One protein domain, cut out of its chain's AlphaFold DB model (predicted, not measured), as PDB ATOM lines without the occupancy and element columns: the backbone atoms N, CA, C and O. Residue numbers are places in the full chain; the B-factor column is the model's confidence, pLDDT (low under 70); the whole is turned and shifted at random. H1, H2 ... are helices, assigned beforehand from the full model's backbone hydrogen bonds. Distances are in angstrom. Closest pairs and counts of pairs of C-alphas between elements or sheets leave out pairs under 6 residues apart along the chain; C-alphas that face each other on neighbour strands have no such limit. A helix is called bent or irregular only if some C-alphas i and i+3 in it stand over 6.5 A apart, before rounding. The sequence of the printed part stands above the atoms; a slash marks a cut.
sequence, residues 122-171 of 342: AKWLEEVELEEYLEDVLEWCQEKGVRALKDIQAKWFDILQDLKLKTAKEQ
ATOM      1  N   ALA A 122     -14.125 -43.456  20.358       95.62
ATOM      2  CA  ALA A 122     -13.905 -43.921  21.732       95.62
ATOM      3  C   ALA A 122     -14.341 -45.381  21.926       95.62
ATOM      4  O   ALA A 122     -13.576 -46.198  22.420       95.62
ATOM      5  N   LYS A 123     -15.539 -45.727  21.437       97.25
ATOM      6  CA  LYS A 123     -16.046 -47.103  21.473       97.25
ATOM      7  C   LYS A 123     -15.154 -48.064  20.681       97.25
ATOM      8  O   LYS A 123     -14.935 -49.192  21.099       97.25
ATOM      9  N   TRP A 124     -14.664 -47.640  19.518       96.12
ATOM     10  CA  TRP A 124     -13.779 -48.477  18.714       96.12
ATOM     11  C   TRP A 124     -12.416 -48.693  19.386       96.12
ATOM     12  O   TRP A 124     -11.900 -49.802  19.318       96.12
ATOM     13  N   LEU A 125     -11.862 -47.672  20.052       92.56
ATOM     14  CA  LEU A 125     -10.629 -47.793  20.838       92.56
ATOM     15  C   LEU A 125     -10.794 -48.734  22.036       92.56
ATOM     16  O   LEU A 125      -9.910 -49.549  22.270       92.56
ATOM     17  N   GLU A 126     -11.939 -48.688  22.721       93.81
ATOM     18  CA  GLU A 126     -12.308 -49.661  23.764       93.81
ATOM     19  C   GLU A 126     -12.367 -51.097  23.199       93.81
ATOM     20  O   GLU A 126     -11.822 -52.030  23.783       93.81
ATOM     21  N   GLU A 127     -12.949 -51.292  22.007       92.94
ATOM     22  CA  GLU A 127     -13.003 -52.607  21.339       92.94
ATOM     23  C   GLU A 127     -11.615 -53.169  20.963       92.94
ATOM     24  O   GLU A 127     -11.484 -54.383  20.789       92.94
ATOM     25  N   VAL A 128     -10.591 -52.316  20.825       89.62
ATOM     26  CA  VAL A 128      -9.199 -52.719  20.545       89.62
ATOM     27  C   VAL A 128      -8.263 -52.565  21.752       89.62
ATOM     28  O   VAL A 128      -7.052 -52.660  21.568       89.62
ATOM     29  N   GLU A 129      -8.813 -52.358  22.956       87.75
ATOM     30  CA  GLU A 129      -8.081 -52.229  24.230       87.75
ATOM     31  C   GLU A 129      -7.052 -51.077  24.248       87.75
ATOM     32  O   GLU A 129      -5.941 -51.221  24.755       87.75
ATOM     33  N   LEU A 130      -7.393 -49.927  23.654       88.69
ATOM     34  CA  LEU A 130      -6.530 -48.734  23.567       88.69
ATOM     35  C   LEU A 130      -7.272 -47.443  23.935       88.69
ATOM     36  O   LEU A 130      -6.953 -46.368  23.423       88.69
ATOM     37  N   GLU A 131      -8.276 -47.522  24.814       91.50
ATOM     38  CA  GLU A 131      -9.017 -46.342  25.278       91.50
ATOM     39  C   GLU A 131      -8.129 -45.270  25.937       91.50
ATOM     40  O   GLU A 131      -8.465 -44.087  25.879       91.50
ATOM     41  N   GLU A 132      -6.977 -45.655  26.498       89.06
ATOM     42  CA  GLU A 132      -6.017 -44.730  27.117       89.06
ATOM     43  C   GLU A 132      -5.354 -43.775  26.111       89.06
ATOM     44  O   GLU A 132      -4.957 -42.677  26.485       89.06
ATOM     45  N   TYR A 133      -5.308 -44.144  24.826       90.19
ATOM     46  CA  TYR A 133      -4.719 -43.334  23.751       90.19
ATOM     47  C   TYR A 133      -5.745 -42.440  23.038       90.19
ATOM     48  O   TYR A 133      -5.456 -41.884  21.976       90.19
ATOM     49  N   LEU A 134      -6.970 -42.312  23.563       93.06
ATOM     50  CA  LEU A 134      -8.043 -41.557  22.906       93.06
ATOM     51  C   LEU A 134      -7.639 -40.109  22.595       93.06
ATOM     52  O   LEU A 134      -7.897 -39.632  21.489       93.06
ATOM     53  N   GLU A 135      -7.006 -39.425  23.547       91.12
ATOM     54  CA  GLU A 135      -6.570 -38.036  23.376       91.12
ATOM     55  C   GLU A 135      -5.503 -37.917  22.280       91.12
ATOM     56  O   GLU A 135      -5.651 -37.104  21.365       91.12
ATOM     57  N   ASP A 136      -4.498 -38.794  22.288       89.88
ATOM     58  CA  ASP A 136      -3.428 -38.783  21.291       89.88
ATOM     59  C   ASP A 136      -3.935 -39.108  19.875       89.88
ATOM     60  O   ASP A 136      -3.485 -38.516  18.889       89.88
ATOM     61  N   VAL A 137      -4.885 -40.046  19.750       92.38
ATOM     62  CA  VAL A 137      -5.511 -40.389  18.462       92.38
ATOM     63  C   VAL A 137      -6.349 -39.221  17.949       92.38
ATOM     64  O   VAL A 137      -6.339 -38.952  16.746       92.38
ATOM     65  N   LEU A 138      -7.058 -38.507  18.826       93.06
ATOM     66  CA  LEU A 138      -7.821 -37.313  18.455       93.06
ATOM     67  C   LEU A 138      -6.908 -36.171  18.006       93.06
ATOM     68  O   LEU A 138      -7.185 -35.549  16.978       93.06
ATOM     69  N   GLU A 139      -5.795 -35.945  18.703       90.69
ATOM     70  CA  GLU A 139      -4.777 -34.979  18.288       90.69
ATOM     71  C   GLU A 139      -4.201 -35.352  16.914       90.69
ATOM     72  O   GLU A 139      -4.161 -34.522  16.005       90.69
ATOM     73  N   TRP A 140      -3.855 -36.626  16.705       93.06
ATOM     74  CA  TRP A 140      -3.385 -37.114  15.408       93.06
ATOM     75  C   TRP A 140      -4.427 -36.900  14.303       93.06
ATOM     76  O   TRP A 140      -4.107 -36.449  13.198       93.06
ATOM     77  N   CYS A 141      -5.702 -37.176  14.591       93.69
ATOM     78  CA  CYS A 141      -6.801 -36.951  13.655       93.69
ATOM     79  C   CYS A 141      -6.933 -35.469  13.292       93.69
ATOM     80  O   CYS A 141      -7.116 -35.138  12.117       93.69
ATOM     81  N   GLN A 142      -6.788 -34.580  14.273       91.75
ATOM     82  CA  GLN A 142      -6.805 -33.137  14.071       91.75
ATOM     83  C   GLN A 142      -5.627 -32.671  13.206       91.75
ATOM     84  O   GLN A 142      -5.845 -31.944  12.235       91.75
ATOM     85  N   GLU A 143      -4.406 -33.128  13.494       91.25
ATOM     86  CA  GLU A 143      -3.199 -32.792  12.730       91.25
ATOM     87  C   GLU A 143      -3.265 -33.273  11.275       91.25
ATOM     88  O   GLU A 143      -2.858 -32.563  10.354       91.25
ATOM     89  N   LYS A 144      -3.780 -34.487  11.044       92.12
ATOM     90  CA  LYS A 144      -3.860 -35.100   9.707       92.12
ATOM     91  C   LYS A 144      -5.166 -34.795   8.973       92.12
ATOM     92  O   LYS A 144      -5.350 -35.267   7.848       92.12
ATOM     93  N   GLY A 145      -6.077 -34.043   9.592       93.38
ATOM     94  CA  GLY A 145      -7.388 -33.709   9.035       93.38
ATOM     95  C   GLY A 145      -8.309 -34.918   8.830       93.38
ATOM     96  O   GLY A 145      -9.180 -34.883   7.961       93.38
ATOM     97  N   VAL A 146      -8.123 -35.995   9.594       94.75
ATOM     98  CA  VAL A 146      -8.943 -37.210   9.516       94.75
ATOM     99  C   VAL A 146     -10.177 -37.034  10.397       94.75
ATOM    100  O   VAL A 146     -10.060 -36.774  11.586       94.75
ATOM    101  N   ARG A 147     -11.377 -37.152   9.813       93.94
ATOM    102  CA  ARG A 147     -12.647 -36.887  10.524       93.94
ATOM    103  C   ARG A 147     -13.623 -38.060  10.549       93.94
ATOM    104  O   ARG A 147     -14.657 -37.971  11.204       93.94
ATOM    105  N   ALA A 148     -13.331 -39.145   9.834       95.62
ATOM    106  CA  ALA A 148     -14.204 -40.310   9.750       95.62
ATOM    107  C   ALA A 148     -13.520 -41.552  10.329       95.62
ATOM    108  O   ALA A 148     -12.382 -41.860   9.984       95.62
ATOM    109  N   LEU A 149     -14.254 -42.318  11.144       96.50
ATOM    110  CA  LEU A 149     -13.755 -43.546  11.775       96.50
ATOM    111  C   LEU A 149     -13.181 -44.547  10.760       96.50
ATOM    112  O   LEU A 149     -12.163 -45.181  11.010       96.50
ATOM    113  N   LYS A 150     -13.802 -44.658   9.582       95.12
ATOM    114  CA  LYS A 150     -13.337 -45.552   8.514       95.12
ATOM    115  C   LYS A 150     -11.934 -45.187   8.011       95.12
ATOM    116  O   LYS A 150     -11.152 -46.075   7.682       95.12
ATOM    117  N   ASP A 151     -11.613 -43.897   7.971       95.50
ATOM    118  CA  ASP A 151     -10.303 -43.412   7.534       95.50
ATOM    119  C   ASP A 151      -9.245 -43.622   8.624       95.50
ATOM    120  O   ASP A 151      -8.106 -43.963   8.308       95.50
ATOM    121  N   ILE A 152      -9.631 -43.496   9.901       93.62
ATOM    122  CA  ILE A 152      -8.792 -43.858  11.057       93.62
ATOM    123  C   ILE A 152      -8.444 -45.345  10.995       93.62
ATOM    124  O   ILE A 152      -7.274 -45.709  11.041       93.62
ATOM    125  N   GLN A 153      -9.445 -46.205  10.798       91.75
ATOM    126  CA  GLN A 153      -9.257 -47.651  10.655       91.75
ATOM    127  C   GLN A 153      -8.334 -48.002   9.479       91.75
ATOM    128  O   GLN A 153      -7.487 -48.884   9.599       91.75
ATOM    129  N   ALA A 154      -8.460 -47.297   8.348       91.19
ATOM    130  CA  ALA A 154      -7.600 -47.501   7.183       91.19
ATOM    131  C   ALA A 154      -6.141 -47.069   7.422       91.19
ATOM    132  O   ALA A 154      -5.236 -47.641   6.818       91.19
ATOM    133  N   LYS A 155      -5.917 -46.087   8.302       93.06
ATOM    134  CA  LYS A 155      -4.594 -45.555   8.672       93.06
ATOM    135  C   LYS A 155      -4.117 -46.038  10.042       93.06
ATOM    136  O   LYS A 155      -3.210 -45.458  10.627       93.06
ATOM    137  N   TRP A 156      -4.719 -47.100  10.569       89.88
ATOM    138  CA  TRP A 156      -4.495 -47.528  11.946       89.88
ATOM    139  C   TRP A 156      -3.033 -47.870  12.252       89.88
ATOM    140  O   TRP A 156      -2.522 -47.534  13.316       89.88
ATOM    141  N   PHE A 157      -2.334 -48.485  11.297       77.44
ATOM    142  CA  PHE A 157      -0.908 -48.778  11.442       77.44
ATOM    143  C   PHE A 157      -0.055 -47.510  11.548       77.44
ATOM    144  O   PHE A 157       0.851 -47.474  12.379       77.44
ATOM    145  N   ASP A 158      -0.377 -46.475  10.770       85.44
ATOM    146  CA  ASP A 158       0.325 -45.188  10.815       85.44
ATOM    147  C   ASP A 158       0.093 -44.499  12.168       85.44
ATOM    148  O   ASP A 158       1.024 -43.976  12.772       85.44
ATOM    149  N   ILE A 159      -1.140 -44.568  12.686       86.56
ATOM    150  CA  ILE A 159      -1.504 -44.036  14.006       86.56
ATOM    151  C   ILE A 159      -0.708 -44.744  15.097       86.56
ATOM    152  O   ILE A 159      -0.036 -44.089  15.881       86.56
ATOM    153  N   LEU A 160      -0.726 -46.079  15.135       80.00
ATOM    154  CA  LEU A 160       0.032 -46.837  16.132       80.00
ATOM    155  C   LEU A 160       1.534 -46.546  16.065       80.00
ATOM    156  O   LEU A 160       2.203 -46.546  17.096       80.00
ATOM    157  N   GLN A 161       2.074 -46.315  14.869       78.56
ATOM    158  CA  GLN A 161       3.469 -45.931  14.697       78.56
ATOM    159  C   GLN A 161       3.743 -44.531  15.269       78.56
ATOM    160  O   GLN A 161       4.700 -44.372  16.026       78.56
ATOM    161  N   ASP A 162       2.894 -43.548  14.967       82.00
ATOM    162  CA  ASP A 162       3.022 -42.172  15.460       82.00
ATOM    163  C   ASP A 162       2.789 -42.071  16.980       82.00
ATOM    164  O   ASP A 162       3.498 -41.335  17.665       82.00
ATOM    165  N   LEU A 163       1.864 -42.856  17.536       81.19
ATOM    166  CA  LEU A 163       1.633 -42.951  18.981       81.19
ATOM    167  C   LEU A 163       2.838 -43.543  19.703       81.19
ATOM    168  O   LEU A 163       3.363 -42.936  20.634       81.19
ATOM    169  N   LYS A 164       3.346 -44.686  19.222       75.50
ATOM    170  CA  LYS A 164       4.580 -45.283  19.755       75.50
ATOM    171  C   LYS A 164       5.737 -44.295  19.694       75.50
ATOM    172  O   LYS A 164       6.554 -44.273  20.606       75.50
ATOM    173  N   LEU A 165       5.796 -43.474  18.647       68.56
ATOM    174  CA  LEU A 165       6.780 -42.409  18.509       68.56
ATOM    175  C   LEU A 165       6.618 -41.298  19.544       68.56
ATOM    176  O   LEU A 165       7.628 -40.876  20.101       68.56
ATOM    177  N   LYS A 166       5.396 -40.821  19.799       74.56
ATOM    178  CA  LYS A 166       5.124 -39.806  20.828       74.56
ATOM    179  C   LYS A 166       5.509 -40.320  22.215       74.56
ATOM    180  O   LYS A 166       6.360 -39.718  22.864       74.56
ATOM    181  N   THR A 167       5.009 -41.492  22.606       78.56
ATOM    182  CA  THR A 167       5.346 -42.110  23.898       78.56
ATOM    183  C   THR A 167       6.852 -42.350  24.031       78.56
ATOM    184  O   THR A 167       7.452 -42.017  25.052       78.56
ATOM    185  N   ALA A 168       7.500 -42.869  22.980       72.69
ATOM    186  CA  ALA A 168       8.943 -43.081  22.972       72.69
ATOM    187  C   ALA A 168       9.729 -41.769  23.116       72.69
ATOM    188  O   ALA A 168      10.694 -41.731  23.874       72.69
ATOM    189  N   LYS A 169       9.320 -40.698  22.422       76.81
ATOM    190  CA  LYS A 169       9.956 -39.371  22.500       76.81
ATOM    191  C   LYS A 169       9.914 -38.764  23.889       76.81
ATOM    192  O   LYS A 169      10.868 -38.102  24.277       76.81
ATOM    193  N   GLU A 170       8.834 -38.977  24.625       83.25
ATOM    194  CA  GLU A 170       8.691 -38.406  25.962       83.25
ATOM    195  C   GLU A 170       9.398 -39.239  27.031       83.25
ATOM    196  O   GLU A 170       9.966 -38.685  27.969       83.25
ATOM    197  N   GLN A 171       9.387 -40.568  26.894       84.56
ATOM    198  CA  GLN A 171       9.793 -41.460  27.982       84.56
ATOM    199  C   GLN A 171      11.208 -42.023  27.848       84.56
ATOM    200  O   GLN A 171      11.831 -42.333  28.865       84.56
TER     201      GLN A 171
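Overview. This is residues 122 to 171 of the 342 residues of the protein "Hypothetical protein" of Symbiodinium pilosum (UniProt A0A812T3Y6). Two longer helices, H2 and H4, cross nearly at right angles, and two short helices, H1 and H3, sit beside the starts of those two: H1 at the beginning of H2, and H3 just before H4. H4 meets H2 with residues 159 to 163, in its first half, and its last part reaches away past H2 to one end of the longest axis. The printed part has 50 residues, with four named helices in the order H1, H2, H3, H4 and no named strand; the class is all helix. The whole is compact, with a radius of gyration of the C-alphas of 10.4 A, and its C-alphas span 30 by 23 by 17 A along the three main axes.

Arrangement. H1, residues 122 to 127, touches H2, residues 131 to 144, and the closest C-alphas are those of Leu 125 and Glu 131, 4.9 A apart. H2 touches H1 with residues 131 to 134 alone. The lines of H1 and H2 stand at a steep tilt of 54 degrees, and the two helices run opposite ways. H2 is irregular: its C-alphas 132 and 135 are 7.7 A apart, against about 5 A in a regular helix, and its line is a rough one. Next along the printed part comes H3, residues 149 to 154, which touches no helix but is near H2. H2 and H3 are close but not clearly touching, with the C-alphas of Cys 141 and Ile 152 the closest at 7.6 A, and their lines are about perpendicular at 83 degrees. H4, residues 156 to 171, touches H2 with residues 159 to 163 alone. The closest C-alphas of this pair are those of Asp 136 and Leu 163, 7.0 A apart, and the two lines are about perpendicular at 74 degrees. H3 and H4 are close but not clearly touching, with the C-alphas of Ile 152 and Ile 159 the closest at 7.9 A and the lines about perpendicular at 89 degrees. H1 is apart from H3 and from H4. In H1, H3 and H4 every O i to N i+4 pair is within hydrogen-bond range, while in H2 8 of 10 such pairs are.

Along the chain. H1 begins at C-alpha 122, at (-13.905, -43.921, 21.732), and ends at Glu 127. H2 runs from Glu 131 to Lys 144 and measures 19.9 A from first to last C-alpha; C-alpha 144 is at (-3.860, -35.100, 9.707). H1 and H3 are shorter, at 8.7 A and 8.6 A, and H3 runs from Leu 149 to Ala 154. H4 runs from Trp 156 to Gln 171, is the longest helix with 16 residues, and measures 22.3 A; its last C-alpha, 171, is at (9.793, -41.460, 27.982).

Size, cuts and confidence. The two C-alphas farthest apart are those of Lys 150, in H3, and Gln 171, at the end of H4, 30.5 A from each other. The first and last printed C-alphas, those of Ala 122 and Gln 171, are 24.6 A apart. The printed part has no cut, and it is residues 122 to 171 of a full chain of 342 residues. The links from H1 to H2, from H2 to H3 and from H3 to H4 are tight, with 3, 4 and 1 residues between the helices, and no link is long. The mean pLDDT of the printed part is 88.5, and residue 165, in H4, is the one residue under 70. Among the helices, the mean pLDDT is 95 in H1, 92 in H2, 94 in H3 and 80 in H4.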